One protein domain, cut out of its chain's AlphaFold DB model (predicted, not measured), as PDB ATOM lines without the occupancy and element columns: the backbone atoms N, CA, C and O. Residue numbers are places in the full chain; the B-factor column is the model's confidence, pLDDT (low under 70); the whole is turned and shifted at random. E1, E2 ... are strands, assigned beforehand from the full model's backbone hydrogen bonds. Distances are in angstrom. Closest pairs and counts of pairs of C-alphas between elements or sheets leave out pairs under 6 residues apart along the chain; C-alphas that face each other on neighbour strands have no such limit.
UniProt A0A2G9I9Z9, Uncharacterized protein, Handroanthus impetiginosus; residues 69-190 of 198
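What this domain is: This is residues 69 to 190 of the 198 residues of an uncharacterized protein of Handroanthus impetiginosus (UniProt A0A2G9I9Z9). One long, twisted and curled sheet of six strands makes the body, and a small sheet of three short strands, E2, E3 and E6, stands off from it near the end where E7 begins and E8 ends. Residues 116 to 129, with no named element, run from E5 to E6, and residues 125 to 126 pair with E7. The printed part has 122 residues, no named helix and nine named strands, E1 to E9 in chain order; the class is all strand. The sheets have the orders E1 - E4 - E5 - E7 - E8 - E9 and E2 - E3 - E6, both antiparallel. The whole is only just compact, close to loose, with a radius of gyration of the C-alphas of 16.0 A, and only just elongated, spanning 53 by 26 by 24 A.

Where its parts are: In the large sheet, E7 is residues 141 to 154, 35.0 A long, and E8 is 161 to 173, 34.6 A. E9 is residues 182 to 189, 20.9 A, ending at C-alpha 189 at (228.568, 288.710, 185.232). E5 is residues 111 to 115, E4 is 97 to 104, 22.3 A, and E1 is 69 to 74, beginning at C-alpha 69 at (249.118, 293.563, 185.268). In the small sheet, E2 is residues 79 to 83, E3 is 86 to 91 and E6 is 130 to 132, beginning at C-alpha 130 at (228.075, 268.016, 179.996).

How they stand to each other: E7, E8 and E9 form a meander, each strand the antiparallel neighbour of the one before. E7 bends by 66 degrees at residue 151, and E8 by 61 degrees at residue 164. In the hairpin E7 and E8, N 146 and O 168 are 2.9 A apart; in the hairpin E8 and E9, N 165 and O 186 are 2.8 A apart. On the other side of E7 is E5, with N 113 and O 152 at 2.8 A. E4 and E5 are a hairpin, with N 103 and O 112 at 2.8 A. The edge strands are E9 and E1; E1 pairs with E4, with N 71 and O 100 at 2.9 A. From edge to edge, the strands' lines turn by 65 degrees and the way across the sheet by 78 degrees. In the small sheet, E2 and E3 are a hairpin, with N 81 and O 89 at 2.9 A, and E3 pairs with E6, with N 90 and O 131 at 2.9 A. E2, E3 and E6 are each apart from the six strands of the large sheet.

The domain as a whole: The two C-alphas farthest apart, those of Asp 107 and Ile 176, are 54.1 A apart. The printed part has no cut. The link from E5 to E6, 14 residues, is long; the links E1 to E2, E2 to E3 and E3 to E4 are tight. The mean pLDDT of the printed part is 94.6, and no printed residue is under 70.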
ATOM      1  N   TYR A  69     248.958 294.853 184.610       92.06
ATOM      2  CA  TYR A  69     249.118 293.563 185.268       92.06
ATOM      3  C   TYR A  69     248.804 292.429 184.297       92.06
ATOM      4  O   TYR A  69     247.949 292.563 183.424       92.06
ATOM      5  N   ASN A  70     249.444 291.281 184.501       95.62
ATOM      6  CA  ASN A  70     249.043 290.048 183.834       95.62
ATOM      7  C   ASN A  70     247.876 289.416 184.590       95.62
ATOM      8  O   ASN A  70     247.890 289.348 185.821       95.62
ATOM      9  N   VAL A  71     246.894 288.903 183.856       95.75
ATOM     10  CA  VAL A  71     245.767 288.159 184.422       95.75
ATOM     11  C   VAL A  71     245.670 286.769 183.822       95.75
ATOM     12  O   VAL A  71     246.049 286.531 182.677       95.75
ATOM     13  N   THR A  72     245.123 285.843 184.603       96.94
ATOM     14  CA  THR A  72     244.849 284.480 184.152       96.94
ATOM     15  C   THR A  72     243.380 284.157 184.337       96.94
ATOM     16  O   THR A  72     242.828 284.374 185.415       96.94
ATOM     17  N   PHE A  73     242.773 283.583 183.310       96.12
ATOM     18  CA  PHE A  73     241.426 283.034 183.348       96.12
ATOM     19  C   PHE A  73     241.487 281.525 183.583       96.12
ATOM     20  O   PHE A  73     242.337 280.841 183.009       96.12
ATOM     21  N   LYS A  74     240.577 281.005 184.411       96.50
ATOM     22  CA  LYS A  74     240.364 279.569 184.617       96.50
ATOM     23  C   LYS A  74     238.881 279.292 184.811       96.50
ATOM     24  O   LYS A  74     238.201 280.025 185.526       96.50
ATOM     25  N   THR A  75     238.402 278.215 184.211       95.19
ATOM     26  CA  THR A  75     237.054 277.686 184.437       95.19
ATOM     27  C   THR A  75     237.074 276.583 185.494       95.19
ATOM     28  O   THR A  75     238.098 275.938 185.728       95.19
ATOM     29  N   LEU A  76     235.926 276.355 186.137       94.50
ATOM     30  CA  LEU A  76     235.754 275.368 187.207       94.50
ATOM     31  C   LEU A  76     234.694 274.324 186.818       94.50
ATOM     32  O   LEU A  76     233.986 274.481 185.826       94.50
ATOM     33  N   GLY A  77     234.570 273.251 187.602       92.19
ATOM     34  CA  GLY A  77     233.702 272.119 187.252       92.19
ATOM     35  C   GLY A  77     232.228 272.228 187.649       92.19
ATOM     36  O   GLY A  77     231.428 271.393 187.238       92.19
ATOM     37  N   ALA A  78     231.845 273.243 188.424       89.81
ATOM     38  CA  ALA A  78     230.474 273.431 188.908       89.81
ATOM     39  C   ALA A  78     229.659 274.406 188.036       89.81
ATOM     40  O   ALA A  78     228.823 275.150 188.550       89.81
ATOM     41  N   CYS A  79     229.920 274.450 186.725       90.50
ATOM     42  CA  CYS A  79     229.203 275.336 185.813       90.50
ATOM     43  C   CYS A  79     227.869 274.722 185.367       90.50
ATOM     44  O   CYS A  79     227.627 273.513 185.444       90.50
ATOM     45  N   LYS A  80     226.986 275.589 184.874       91.44
ATOM     46  CA  LYS A  80     225.738 275.205 184.223       91.44
ATOM     47  C   LYS A  80     225.610 275.934 182.898       91.44
ATOM     48  O   LYS A  80     226.085 277.062 182.772       91.44
ATOM     49  N   LEU A  81     224.961 275.301 181.929       88.06
ATOM     50  CA  LEU A  81     224.542 275.955 180.695       88.06
ATOM     51  C   LEU A  81     223.013 275.988 180.645       88.06
ATOM     52  O   LEU A  81     222.376 274.943 180.534       88.06
ATOM     53  N   GLY A  82     222.442 277.190 180.692       87.06
ATOM     54  CA  GLY A  82     221.018 277.419 180.464       87.06
ATOM     55  C   GLY A  82     220.741 277.699 178.987       87.06
ATOM     56  O   GLY A  82     221.419 278.520 178.369       87.06
ATOM     57  N   ILE A  83     219.741 277.029 178.409       82.94
ATOM     58  CA  ILE A  83     219.285 277.282 177.034       82.94
ATOM     59  C   ILE A  83     217.781 277.537 177.060       82.94
ATOM     60  O   ILE A  83     216.983 276.603 177.051       82.94
ATOM     61  N   SER A  84     217.382 278.809 177.014       83.62
ATOM     62  CA  SER A  84     215.971 279.215 176.957       83.62
ATOM     63  C   SER A  84     215.119 278.463 177.997       83.62
ATOM     64  O   SER A  84     215.384 278.543 179.188       83.62
ATOM     65  N   ARG A  85     214.097 277.730 177.545       83.00
ATOM     66  CA  ARG A  85     213.155 276.970 178.375       83.00
ATOM     67  C   ARG A  85     213.620 275.547 178.691       83.00
ATOM     68  O   ARG A  85     212.889 274.816 179.356       83.00
ATOM     69  N   TYR A  86     214.775 275.120 178.179       84.31
ATOM     70  CA  TYR A  86     215.331 273.825 178.548       84.31
ATOM     71  C   TYR A  86     215.842 273.879 179.990       84.31
ATOM     72  O   TYR A  86     216.385 274.904 180.401       84.31
ATOM     73  N   PRO A  87     215.712 272.777 180.746       87.94
ATOM     74  CA  PRO A  87     216.425 272.623 182.004       87.94
ATOM     75  C   PRO A  87     217.921 272.878 181.823       87.94
ATOM     76  O   PRO A  87     218.487 272.548 180.777       87.94
ATOM     77  N   ASP A  88     218.554 273.401 182.867       89.94
ATOM     78  CA  ASP A  88     219.994 273.615 182.866       89.94
ATOM     79  C   ASP A  88     220.754 272.313 182.604       89.94
ATOM     80  O   ASP A  88     220.465 271.251 183.167       89.94
ATOM     81  N   PHE A  89     221.786 272.430 181.781       92.44
ATOM     82  CA  PHE A  89     222.780 271.394 181.587       92.44
ATOM     83  C   PHE A  89     223.806 271.520 182.711       92.44
ATOM     84  O   PHE A  89     224.345 272.605 182.940       92.44
ATOM     85  N   GLU A  90     224.118 270.418 183.392       95.50
ATOM     86  CA  GLU A  90     225.320 270.367 184.227       95.50
ATOM     87  C   GLU A  90     226.526 270.425 183.294       95.50
ATOM     88  O   GLU A  90     226.579 269.676 182.313       95.50
ATOM     89  N   TYR A  91     227.484 271.300 183.578       95.00
ATOM     90  CA  TYR A  91     228.636 271.511 182.718       95.00
ATOM     91  C   TYR A  91     229.917 271.592 183.550       95.00
ATOM     92  O   TYR A  91     230.166 272.557 184.269       95.00
ATOM     93  N   ASN A  92     230.760 270.570 183.427       95.94
ATOM     94  CA  ASN A  92     232.127 270.625 183.909       95.94
ATOM     95  C   ASN A  92     232.983 271.375 182.883       95.94
ATOM     96  O   ASN A  92     233.424 270.803 181.883       95.94
ATOM     97  N   ALA A  93     233.206 272.660 183.149       94.81
ATOM     98  CA  ALA A  93     234.020 273.512 182.303       94.81
ATOM     99  C   ALA A  93     235.518 273.420 182.622       94.81
ATOM    100  O   ALA A  93     236.290 274.108 181.959       94.81
ATOM    101  N   GLU A  94     235.948 272.624 183.608       96.00
ATOM    102  CA  GLU A  94     237.345 272.531 184.052       96.00
ATOM    103  C   GLU A  94     238.318 272.278 182.885       96.00
ATOM    104  O   GLU A  94     237.980 271.677 181.859       96.00
ATOM    105  N   GLY A  95     239.539 272.798 183.025       94.19
ATOM    106  CA  GLY A  95     240.578 272.762 181.990       94.19
ATOM    107  C   GLY A  95     240.540 273.946 181.019       94.19
ATOM    108  O   GLY A  95     241.524 274.174 180.305       94.19
ATOM    109  N   GLY A  96     239.460 274.731 181.027       96.06
ATOM    110  CA  GLY A  96     239.419 276.038 180.381       96.06
ATOM    111  C   GLY A  96     240.392 277.013 181.045       96.06
ATOM    112  O   GLY A  96     240.543 277.052 182.270       96.06
ATOM    113  N   ARG A  97     241.111 277.764 180.217       97.38
ATOM    114  CA  ARG A  97     242.216 278.634 180.629       97.38
ATOM    115  C   ARG A  97     242.381 279.795 179.662       97.38
ATOM    116  O   ARG A  97     241.960 279.695 178.519       97.38
ATOM    117  N   GLY A  98     243.036 280.858 180.099       97.62
ATOM    118  CA  GLY A  98     243.453 281.958 179.235       97.62
ATOM    119  C   GLY A  98     244.396 282.897 179.970       97.62
ATOM    120  O   GLY A  98     244.510 282.834 181.199       97.62
ATOM    121  N   SER A  99     245.060 283.768 179.224       97.94
ATOM    122  CA  SER A  99     245.882 284.847 179.761       97.94
ATOM    123  C   SER A  99     245.413 286.181 179.186       97.94
ATOM    124  O   SER A  99     244.654 286.224 178.218       97.94
ATOM    125  N   GLY A 100     245.800 287.274 179.826       97.44
ATOM    126  CA  GLY A 100     245.419 288.603 179.389       97.44
ATOM    127  C   GLY A 100     246.169 289.691 180.127       97.44
ATOM    128  O   GLY A 100     247.013 289.429 180.990       97.44
ATOM    129  N   THR A 101     245.798 290.919 179.810       97.62
ATOM    130  CA  THR A 101     246.309 292.115 180.468       97.62
ATOM    131  C   THR A 101     245.194 292.818 181.219       97.62
ATOM    132  O   THR A 101     244.014 292.723 180.874       97.62
ATOM    133  N   ALA A 102     245.572 293.510 182.282       96.19
ATOM    134  CA  ALA A 102     244.675 294.317 183.075       96.19
ATOM    135  C   ALA A 102     245.284 295.687 183.334       96.19
ATOM    136  O   ALA A 102     246.488 295.806 183.543       96.19
ATOM    137  N   THR A 103     244.453 296.721 183.353       96.31
ATOM    138  CA  THR A 103     244.875 298.095 183.621       96.31
ATOM    139  C   THR A 103     243.924 298.733 184.613       96.31
ATOM    140  O   THR A 103     242.701 298.669 184.453       96.31
ATOM    141  N   LYS A 104     244.482 299.357 185.648       94.44
ATOM    142  CA  LYS A 104     243.688 300.080 186.640       94.44
ATOM    143  C   LYS A 104     243.148 301.383 186.051       94.44
ATOM    144  O   LYS A 104     243.894 302.181 185.489       94.44
ATOM    145  N   ILE A 105     241.852 301.613 186.214       91.75
ATOM    146  CA  ILE A 105     241.185 302.860 185.848       91.75
ATOM    147  C   ILE A 105     241.221 303.773 187.079       91.75
ATOM    148  O   ILE A 105     240.495 303.546 188.048       91.75
ATOM    149  N   LEU A 106     242.089 304.788 187.043       85.81
ATOM    150  CA  LEU A 106     242.372 305.688 188.172       85.81
ATOM    151  C   LEU A 106     241.118 306.367 188.740       85.81
ATOM    152  O   LEU A 106     240.975 306.440 189.956       85.81
ATOM    153  N   ASP A 107     240.197 306.793 187.876       84.06
ATOM    154  CA  ASP A 107     239.029 307.585 188.281       84.06
ATOM    155  C   ASP A 107     237.965 306.763 189.021       84.06
ATOM    156  O   ASP A 107     237.225 307.293 189.848       84.06
ATOM    157  N   THR A 108     237.869 305.464 188.724       87.12
ATOM    158  CA  THR A 108     236.799 304.586 189.232       87.12
ATOM    159  C   THR A 108     237.288 303.516 190.202       87.12
ATOM    160  O   THR A 108     236.472 302.838 190.816       87.12
ATOM    161  N   GLY A 109     238.597 303.269 190.278       88.62
ATOM    162  CA  GLY A 109     239.165 302.136 191.020       88.62
ATOM    163  C   GLY A 109     238.931 300.762 190.370       88.62
ATOM    164  O   GLY A 109     239.538 299.778 190.790       88.62
ATOM    165  N   GLU A 110     238.094 300.683 189.332       93.75
ATOM    166  CA  GLU A 110     237.892 299.493 188.503       93.75
ATOM    167  C   GLU A 110     239.163 299.073 187.756       93.75
ATOM    168  O   GLU A 110     240.052 299.871 187.456       93.75
ATOM    169  N   VAL A 111     239.211 297.799 187.393       95.31
ATOM    170  CA  VAL A 111     240.259 297.204 186.574       95.31
ATOM    171  C   VAL A 111     239.649 296.808 185.237       95.31
ATOM    172  O   VAL A 111     238.725 295.994 185.186       95.31
ATOM    173  N   SER A 112     240.155 297.391 184.154       96.81
ATOM    174  CA  SER A 112     239.854 296.949 182.793       96.81
ATOM    175  C   SER A 112     240.677 295.709 182.488       96.81
ATOM    176  O   SER A 112     241.867 295.699 182.780       96.81
ATOM    177  N   VAL A 113     240.071 294.690 181.888       97.19
ATOM    178  CA  VAL A 113     240.732 293.428 181.543       97.19
ATOM    179  C   VAL A 113     240.486 293.087 180.081       97.19
ATOM    180  O   VAL A 113     239.356 293.215 179.603       97.19
ATOM    181  N   ASP A 114     241.525 292.619 179.400       97.75
ATOM    182  CA  ASP A 114     241.483 292.143 178.018       97.75
ATOM    183  C   ASP A 114     242.246 290.815 177.894       97.75
ATOM    184  O   ASP A 114     243.438 290.747 178.213       97.75
ATOM    185  N   PHE A 115     241.549 289.745 177.502       98.19
ATOM    186  CA  PHE A 115     242.125 288.405 177.379       98.19
ATOM    187  C   PHE A 115     242.599 288.123 175.953       98.19
ATOM    188  O   PHE A 115     241.892 288.392 174.981       98.19
ATOM    189  N   ASP A 116     243.766 287.488 175.827       97.81
ATOM    190  CA  ASP A 116     244.263 287.027 174.535       97.81
ATOM    191  C   ASP A 116     243.430 285.835 174.052       97.81
ATOM    192  O   ASP A 116     243.508 284.716 174.566       97.81
ATOM    193  N   ILE A 117     242.637 286.082 173.013       97.88
ATOM    194  CA  ILE A 117     241.753 285.095 172.392       97.88
ATOM    195  C   ILE A 117     242.525 283.897 171.836       97.88
ATOM    196  O   ILE A 117     241.985 282.793 171.797       97.88
ATOM    197  N   LYS A 118     243.791 284.070 171.442       96.62
ATOM    198  CA  LYS A 118     244.619 282.968 170.929       96.62
ATOM    199  C   LYS A 118     245.015 281.981 172.021       96.62
ATOM    200  O   LYS A 118     245.235 280.808 171.726       96.62
ATOM    201  N   GLU A 119     245.106 282.447 173.263       96.56
ATOM    202  CA  GLU A 119     245.432 281.616 174.424       96.56
ATOM    203  C   GLU A 119     244.189 281.159 175.196       96.56
ATOM    204  O   GLU A 119     244.274 280.253 176.034       96.56
ATOM    205  N   LEU A 120     243.030 281.757 174.909       97.69
ATOM    206  CA  LEU A 120     241.765 281.421 175.538       97.69
ATOM    207  C   LEU A 120     241.234 280.077 175.020       97.69
ATOM    208  O   LEU A 120     240.883 279.907 173.856       97.69
ATOM    209  N   TYR A 121     241.122 279.122 175.933       97.25
ATOM    210  CA  TYR A 121     240.511 277.823 175.714       97.25
ATOM    211  C   TYR A 121     239.328 277.650 176.661       97.25
ATOM    212  O   TYR A 121     239.463 277.798 177.877       97.25
ATOM    213  N   ILE A 122     238.177 277.281 176.108       96.19
ATOM    214  CA  ILE A 122     236.982 276.899 176.858       96.19
ATOM    215  C   ILE A 122     236.646 275.469 176.457       96.19
ATOM    216  O   ILE A 122     236.588 275.151 175.268       96.19
ATOM    217  N   SER A 123     236.452 274.600 177.450       95.69
ATOM    218  CA  SER A 123     236.126 273.198 177.202       95.69
ATOM    219  C   SER A 123     234.865 273.076 176.320       95.69
ATOM    220  O   SER A 123     233.918 273.847 176.464       95.69
ATOM    221  N   PRO A 124     234.825 272.142 175.358       96.00
ATOM    222  CA  PRO A 124     233.626 271.921 174.555       96.00
ATOM    223  C   PRO A 124     232.545 271.234 175.392       96.00
ATOM    224  O   PRO A 124     232.860 270.517 176.346       96.00
ATOM    225  N   LEU A 125     231.276 271.354 174.998       95.56
ATOM    226  CA  LEU A 125     230.212 270.516 175.557       95.56
ATOM    227  C   LEU A 125     230.176 269.183 174.818       95.56
ATOM    228  O   LEU A 125     230.038 269.138 173.599       95.56
ATOM    229  N   SER A 126     230.303 268.093 175.561       96.31
ATOM    230  CA  SER A 126     230.345 266.725 175.047       96.31
ATOM    231  C   SER A 126     229.833 265.750 176.105       96.31
ATOM    232  O   SER A 126     229.576 266.148 177.241       96.31
ATOM    233  N   SER A 127     229.755 264.456 175.783       95.94
ATOM    234  CA  SER A 127     229.412 263.413 176.763       95.94
ATOM    235  C   SER A 127     230.331 263.387 177.996       95.94
ATOM    236  O   SER A 127     229.911 262.911 179.047       95.94
ATOM    237  N   ALA A 128     231.572 263.877 177.881       95.25
ATOM    238  CA  ALA A 128     232.539 263.907 178.982       95.25
ATOM    239  C   ALA A 128     232.388 265.137 179.891       95.25
ATOM    240  O   ALA A 128     232.746 265.087 181.065       95.25
ATOM    241  N   THR A 129     231.879 266.242 179.349       96.12
ATOM    242  CA  THR A 129     231.889 267.549 180.018       96.12
ATOM    243  C   THR A 129     230.497 268.038 180.386       96.12
ATOM    244  O   THR A 129     230.385 268.880 181.267       96.12
ATOM    245  N   ALA A 130     229.429 267.525 179.772       96.00
ATOM    246  CA  ALA A 130     228.075 268.016 179.996       96.00
ATOM    247  C   ALA A 130     227.049 266.894 180.208       96.00
ATOM    248  O   ALA A 130     227.128 265.817 179.605       96.00
ATOM    249  N   LYS A 131     226.047 267.177 181.045       95.62
ATOM    250  CA  LYS A 131     224.895 266.305 181.284       95.62
ATOM    251  C   LYS A 131     223.591 267.075 181.130       95.62
ATOM    252  O   LYS A 131     223.449 268.180 181.644       95.62
ATOM    253  N   PHE A 132     222.617 266.447 180.490       93.44
ATOM    254  CA  PHE A 132     221.245 266.926 180.405       93.44
ATOM    255  C   PHE A 132     220.347 265.971 181.187       93.44
ATOM    256  O   PHE A 132     220.389 264.762 180.964       93.44
ATOM    257  N   LEU A 133     219.569 266.492 182.141       92.44
ATOM    258  CA  LEU A 133     218.751 265.666 183.045       92.44
ATOM    259  C   LEU A 133     219.569 264.551 183.737       92.44
ATOM    260  O   LEU A 133     219.119 263.413 183.851       92.44
ATOM    261  N   ARG A 134     220.789 264.887 184.186       92.81
ATOM    262  CA  ARG A 134     221.785 263.988 184.817       92.81
ATOM    263  C   ARG A 134     222.345 262.876 183.926       92.81
ATOM    264  O   ARG A 134     223.196 262.112 184.381       92.81
ATOM    265  N   LEU A 135     221.929 262.797 182.668       95.69
ATOM    266  CA  LEU A 135     222.486 261.871 181.693       95.69
ATOM    267  C   LEU A 135     223.563 262.584 180.873       95.69
ATOM    268  O   LEU A 135     223.358 263.739 180.498       95.69
ATOM    269  N   PRO A 136     224.705 261.939 180.583       96.31
ATOM    270  CA  PRO A 136     225.691 262.523 179.685       96.31
ATOM    271  C   PRO A 136     225.045 262.823 178.332       96.31
ATOM    272  O   PRO A 136     224.119 262.124 177.907       96.31
ATOM    273  N   LEU A 137     225.538 263.854 177.644       95.19
ATOM    274  CA  LEU A 137     225.086 264.123 176.279       95.19
ATOM    275  C   LEU A 137     225.245 262.869 175.402       95.19
ATOM    276  O   LEU A 137     226.205 262.114 175.605       95.19
ATOM    277  N   PRO A 138     224.343 262.640 174.427       94.56
ATOM    278  CA  PRO A 138     224.450 261.516 173.508       94.56
ATOM    279  C   PRO A 138     225.863 261.386 172.923       94.56
ATOM    280  O   PRO A 138     226.478 262.410 172.605       94.56
ATOM    281  N   PRO A 139     226.389 260.159 172.763       94.38
ATOM    282  CA  PRO A 139     227.702 259.952 172.171       94.38
ATOM    283  C   PRO A 139     227.857 260.692 170.842       94.38
ATOM    284  O   PRO A 139     226.914 260.796 170.057       94.38
ATOM    285  N   PHE A 140     229.072 261.181 170.591       95.56
ATOM    286  CA  PHE A 140     229.463 261.936 169.392       95.56
ATOM    287  C   PHE A 140     228.847 263.331 169.244       95.56
ATOM    288  O   PHE A 140     229.318 264.085 168.392       95.56
ATOM    289  N   LEU A 141     227.854 263.703 170.057       96.00
ATOM    290  CA  LEU A 141     227.363 265.072 170.111       96.00
ATOM    291  C   LEU A 141     228.427 265.963 170.752       96.00
ATOM    292  O   LEU A 141     228.925 265.678 171.847       96.00
ATOM    293  N   ARG A 142     228.771 267.049 170.063       96.50
ATOM    294  CA  ARG A 142     229.766 268.010 170.526       96.50
ATOM    295  C   ARG A 142     229.388 269.430 170.135       96.50
ATOM    296  O   ARG A 142     228.969 269.669 169.004       96.50
ATOM    297  N   ILE A 143     229.584 270.366 171.058       96.38
ATOM    298  CA  ILE A 143     229.491 271.804 170.810       96.38
ATOM    299  C   ILE A 143     230.843 272.419 171.142       96.38
ATOM    300  O   ILE A 143     231.225 272.488 172.311       96.38
ATOM    301  N   ASP A 144     231.572 272.836 170.112       97.19
ATOM    302  CA  ASP A 144     232.804 273.602 170.281       97.19
ATOM    303  C   ASP A 144     232.480 275.079 170.512       97.19
ATOM    304  O   ASP A 144     231.569 275.621 169.885       97.19
ATOM    305  N   ILE A 145     233.234 275.725 171.402       96.56
ATOM    306  CA  ILE A 145     233.105 277.150 171.717       96.56
ATOM    307  C   ILE A 145     234.359 277.846 171.196       96.56
ATOM    308  O   ILE A 145     235.446 277.661 171.739       96.56
ATOM    309  N   VAL A 146     234.210 278.634 170.133       97.31
ATOM    310  CA  VAL A 146     235.307 279.394 169.525       97.31
ATOM    311  C   VAL A 146     235.167 280.852 169.936       97.31
ATOM    312  O   VAL A 146     234.281 281.552 169.450       97.31
ATOM    313  N   SER A 147     236.003 281.300 170.869       97.25
ATOM    314  CA  SER A 147     235.978 282.677 171.366       97.25
ATOM    315  C   SER A 147     236.445 283.678 170.306       97.25
ATOM    316  O   SER A 147     237.386 283.416 169.566       97.25
ATOM    317  N   GLU A 148     235.786 284.834 170.258       97.81
ATOM    318  CA  GLU A 148     236.108 285.958 169.365       97.81
ATOM    319  C   GLU A 148     236.444 287.231 170.151       97.81
ATOM    320  O   GLU A 148     237.270 288.021 169.704       97.81
ATOM    321  N   ALA A 149     235.828 287.431 171.321       97.69
ATOM    322  CA  ALA A 149     236.176 288.506 172.245       97.69
ATOM    323  C   ALA A 149     235.898 288.088 173.691       97.69
ATOM    324  O   ALA A 149     234.875 287.456 173.978       97.69
ATOM    325  N   PHE A 150     236.792 288.467 174.601       97.88
ATOM    326  CA  PHE A 150     236.635 288.238 176.027       97.88
ATOM    327  C   PHE A 150     237.352 289.336 176.811       97.88
ATOM    328  O   PHE A 150     238.563 289.307 176.996       97.88
ATOM    329  N   GLN A 151     236.597 290.347 177.226       98.00
ATOM    330  CA  GLN A 151     237.148 291.561 177.830       98.00
ATOM    331  C   GLN A 151     236.087 292.270 178.662       98.00
ATOM    332  O   GLN A 151     234.888 292.120 178.422       98.00
ATOM    333  N   GLY A 152     236.487 293.103 179.610       97.06
ATOM    334  CA  GLY A 152     235.529 293.886 180.377       97.06
ATOM    335  C   GLY A 152     236.134 294.512 181.610       97.06
ATOM    336  O   GLY A 152     237.263 294.994 181.574       97.06
ATOM    337  N   LYS A 153     235.354 294.551 182.687       96.06
ATOM    338  CA  LYS A 153     235.724 295.261 183.904       96.06
ATOM    339  C   LYS A 153     235.511 294.423 185.152       96.06
ATOM    340  O   LYS A 153     234.581 293.619 185.232       96.06
ATOM    341  N   ILE A 154     236.366 294.672 186.132       95.12
ATOM    342  CA  ILE A 154     236.306 294.097 187.469       95.12
ATOM    343  C   ILE A 154     236.335 295.252 188.462       95.12
ATOM    344  O   ILE A 154     237.226 296.098 188.411       95.12
ATOM    345  N   ASN A 155     235.378 295.283 189.379       94.56
ATOM    346  CA  ASN A 155     235.435 296.148 190.542       94.56
ATOM    347  C   ASN A 155     236.074 295.348 191.695       94.56
ATOM    348  O   ASN A 155     235.427 294.445 192.231       94.56
ATOM    349  N   PRO A 156     237.335 295.633 192.068       91.50
ATOM    350  CA  PRO A 156     238.058 294.830 193.053       91.50
ATOM    351  C   PRO A 156     237.508 294.979 194.477       91.50
ATOM    352  O   PRO A 156     237.676 294.068 195.280       91.50
ATOM    353  N   GLU A 157     236.843 296.094 194.794       92.19
ATOM    354  CA  GLU A 157     236.284 296.345 196.129       92.19
ATOM    355  C   GLU A 157     235.001 295.545 196.370       92.19
ATOM    356  O   GLU A 157     234.832 294.921 197.415       92.19
ATOM    357  N   SER A 158     234.095 295.540 195.391       91.88
ATOM    358  CA  SER A 158     232.807 294.835 195.479       91.88
ATOM    359  C   SER A 158     232.859 293.391 194.979       91.88
ATOM    360  O   SER A 158     231.922 292.630 195.213       91.88
ATOM    361  N   GLY A 159     233.908 293.018 194.241       91.00
ATOM    362  CA  GLY A 159     234.004 291.732 193.549       91.00
ATOM    363  C   GLY A 159     233.100 291.618 192.318       91.00
ATOM    364  O   GLY A 159     233.029 290.543 191.721       91.00
ATOM    365  N   LYS A 160     232.411 292.696 191.918       94.19
ATOM    366  CA  LYS A 160     231.570 292.683 190.721       94.19
ATOM    367  C   LYS A 160     232.418 292.541 189.466       94.19
ATOM    368  O   LYS A 160     233.372 293.287 189.253       94.19
ATOM    369  N   VAL A 161     232.023 291.607 188.614       95.25
ATOM    370  CA  VAL A 161     232.679 291.325 187.338       95.25
ATOM    371  C   VAL A 161     231.657 291.477 186.225       95.25
ATOM    372  O   VAL A 161     230.538 290.990 186.356       95.25
ATOM    373  N   GLY A 162     232.049 292.131 185.134       95.81
ATOM    374  CA  GLY A 162     231.268 292.214 183.906       95.81
ATOM    375  C   GLY A 162     232.183 292.062 182.701       95.81
ATOM    376  O   GLY A 162     232.884 293.004 182.325       95.81
ATOM    377  N   LEU A 163     232.182 290.877 182.095       96.75
ATOM    378  CA  LEU A 163     233.022 290.543 180.948       96.75
ATOM    379  C   LEU A 163     232.156 290.330 179.716       96.75
ATOM    380  O   LEU A 163     231.344 289.411 179.664       96.75
ATOM    381  N   LYS A 164     232.346 291.163 178.697       97.62
ATOM    382  CA  LYS A 164     231.787 290.919 177.372       97.62
ATOM    383  C   LYS A 164     232.428 289.658 176.817       97.62
ATOM    384  O   LYS A 164     233.650 289.572 176.710       97.62
ATOM    385  N   PHE A 165     231.586 288.703 176.465       96.69
ATOM    386  CA  PHE A 165     231.978 287.447 175.864       96.69
ATOM    387  C   PHE A 165     231.257 287.290 174.535       96.69
ATOM    388  O   PHE A 165     230.027 287.342 174.464       96.69
ATOM    389  N   ARG A 166     232.043 287.095 173.482       97.75
ATOM    390  CA  ARG A 166     231.555 286.794 172.145       97.75
ATOM    391  C   ARG A 166     232.226 285.524 171.664       97.75
ATOM    392  O   ARG A 166     233.453 285.432 171.683       97.75
ATOM    393  N   ALA A 167     231.426 284.559 171.243       97.44
ATOM    394  CA  ALA A 167     231.927 283.294 170.740       97.44
ATOM    395  C   ALA A 167     230.962 282.667 169.743       97.44
ATOM    396  O   ALA A 167     229.746 282.846 169.817       97.44
ATOM    397  N   THR A 168     231.526 281.868 168.853       97.75
ATOM    398  CA  THR A 168     230.784 281.040 167.919       97.75
ATOM    399  C   THR A 168     230.672 279.617 168.473       97.75
ATOM    400  O   THR A 168     231.671 278.975 168.799       97.75
ATOM    401  N   PHE A 169     229.439 279.125 168.589       96.44
ATOM    402  CA  PHE A 169     229.100 277.794 169.086       96.44
ATOM    403  C   PHE A 169     228.863 276.857 167.898       96.44
ATOM    404  O   PHE A 169     227.904 277.012 167.138       96.44
ATOM    405  N   CYS A 170     229.740 275.871 167.732       97.62
ATOM    406  CA  CYS A 170     229.751 274.951 166.597       97.62
ATOM    407  C   CYS A 170     229.214 273.580 167.014       97.62
ATOM    408  O   CYS A 170     229.932 272.782 167.616       97.62
ATOM    409  N   PHE A 171     227.957 273.290 166.679       96.88
ATOM    410  CA  PHE A 171     227.339 271.993 166.961       96.88
ATOM    411  C   PHE A 171     227.692 270.941 165.901       96.88
ATOM    412  O   PHE A 171     227.611 271.189 164.693       96.88
ATOM    413  N   SER A 172     228.013 269.731 166.352       97.62
ATOM    414  CA  SER A 172     228.291 268.575 165.500       97.62
ATOM    415  C   SER A 172     227.848 267.254 166.132       97.62
ATOM    416  O   SER A 172     227.708 267.141 167.352       97.62
ATOM    417  N   VAL A 173     227.633 266.246 165.283       97.12
ATOM    418  CA  VAL A 173     227.386 264.852 165.677       97.12
ATOM    419  C   VAL A 173     228.353 263.963 164.902       97.12
ATOM    420  O   VAL A 173     228.143 263.656 163.722       97.12
ATOM    421  N   GLY A 174     229.441 263.573 165.565       94.12
ATOM    422  CA  GLY A 174     230.525 262.806 164.957       94.12
ATOM    423  C   GLY A 174     231.031 263.454 163.666       94.12
ATOM    424  O   GLY A 174     231.185 264.669 163.572       94.12
ATOM    425  N   THR A 175     231.264 262.636 162.643       93.88
ATOM    426  CA  THR A 175     231.650 263.099 161.299       93.88
ATOM    427  C   THR A 175     230.459 263.277 160.355       93.88
ATOM    428  O   THR A 175     230.640 263.708 159.220       93.88
ATOM    429  N   ILE A 176     229.249 262.935 160.806       95.44
ATOM    430  CA  ILE A 176     228.065 262.769 159.952       95.44
ATOM    431  C   ILE A 176     227.322 264.094 159.779       95.44
ATOM    432  O   ILE A 176     226.709 264.331 158.739       95.44
ATOM    433  N   TYR A 177     227.369 264.964 160.788       97.19
ATOM    434  CA  TYR A 177     226.606 266.203 160.774       97.19
ATOM    435  C   TYR A 177     227.322 267.351 161.481       97.19
ATOM    436  O   TYR A 177     227.904 267.181 162.554       97.19
ATOM    437  N   LYS A 178     227.214 268.541 160.885       97.75
ATOM    438  CA  LYS A 178     227.593 269.830 161.465       97.75
ATOM    439  C   LYS A 178     226.464 270.819 161.202       97.75
ATOM    440  O   LYS A 178     226.042 270.965 160.054       97.75
ATOM    441  N   ALA A 179     225.971 271.469 162.250       97.12
ATOM    442  CA  ALA A 179     224.989 272.536 162.098       97.12
ATOM    443  C   ALA A 179     225.685 273.855 161.716       97.12
ATOM    444  O   ALA A 179     226.883 274.012 161.977       97.12
ATOM    445  N   PRO A 180     224.951 274.822 161.136       97.50
ATOM    446  CA  PRO A 180     225.424 276.195 161.038       97.50
ATOM    447  C   PRO A 180     225.861 276.724 162.416       97.50
ATOM    448  O   PRO A 180     225.168 276.463 163.404       97.50
ATOM    449  N   PRO A 181     226.989 277.450 162.507       96.88
ATOM    450  CA  PRO A 181     227.453 277.981 163.781       96.88
ATOM    451  C   PRO A 181     226.490 279.016 164.372       96.88
ATOM    452  O   PRO A 181     225.894 279.813 163.645       96.88
ATOM    453  N   LEU A 182     226.367 279.023 165.698       95.25
ATOM    454  CA  LEU A 182     225.561 279.987 166.443       95.25
ATOM    455  C   LEU A 182     226.470 281.049 167.069       95.25
ATOM    456  O   LEU A 182     227.237 280.741 167.978       95.25
ATOM    457  N   LEU A 183     226.367 282.297 166.613       96.69
ATOM    458  CA  LEU A 183     227.066 283.416 167.242       96.69
ATOM    459  C   LEU A 183     226.349 283.818 168.535       96.69
ATOM    460  O   LEU A 183     225.152 284.112 168.526       96.69
ATOM    461  N   VAL A 184     227.093 283.852 169.635       93.62
ATOM    462  CA  VAL A 184     226.607 284.251 170.956       93.62
ATOM    463  C   VAL A 184     227.384 285.477 171.411       93.62
ATOM    464  O   VAL A 184     228.610 285.454 171.480       93.62
ATOM    465  N   GLU A 185     226.653 286.533 171.757       95.00
ATOM    466  CA  GLU A 185     227.174 287.742 172.392       95.00
ATOM    467  C   GLU A 185     226.465 287.925 173.734       95.00
ATOM    468  O   GLU A 185     225.235 287.976 173.795       95.00
ATOM    469  N   THR A 186     227.231 287.984 174.820       92.31
ATOM    470  CA  THR A 186     226.693 288.115 176.177       92.31
ATOM    471  C   THR A 186     227.658 288.854 177.102       92.31
ATOM    472  O   THR A 186     228.803 289.139 176.742       92.31
ATOM    473  N   VAL A 187     227.199 289.169 178.310       93.88
ATOM    474  CA  VAL A 187     228.035 289.655 179.407       93.88
ATOM    475  C   VAL A 187     228.058 288.583 180.490       93.88
ATOM    476  O   VAL A 187     227.028 288.283 181.088       93.88
ATOM    477  N   LEU A 188     229.231 288.007 180.740       92.69
ATOM    478  CA  LEU A 188     229.465 287.141 181.889       92.69
ATOM    479  C   LEU A 188     229.600 288.029 183.121       92.69
ATOM    480  O   LEU A 188     230.557 288.800 183.233       92.69
ATOM    481  N   ALA A 189     228.619 287.933 184.011       93.19
ATOM    482  CA  ALA A 189     228.568 288.710 185.232       93.19
ATOM    483  C   ALA A 189     228.716 287.814 186.466       93.19
ATOM    484  O   ALA A 189     228.405 286.625 186.426       93.19
ATOM    485  N   SER A 190     229.205 288.385 187.566       89.94
ATOM    486  CA  SER A 190     229.235 287.709 188.874       89.94
ATOM    487  C   SER A 190     227.844 287.578 189.509       89.94
ATOM    488  O   SER A 190     227.647 286.784 190.422       89.94
TER     489      SER A 190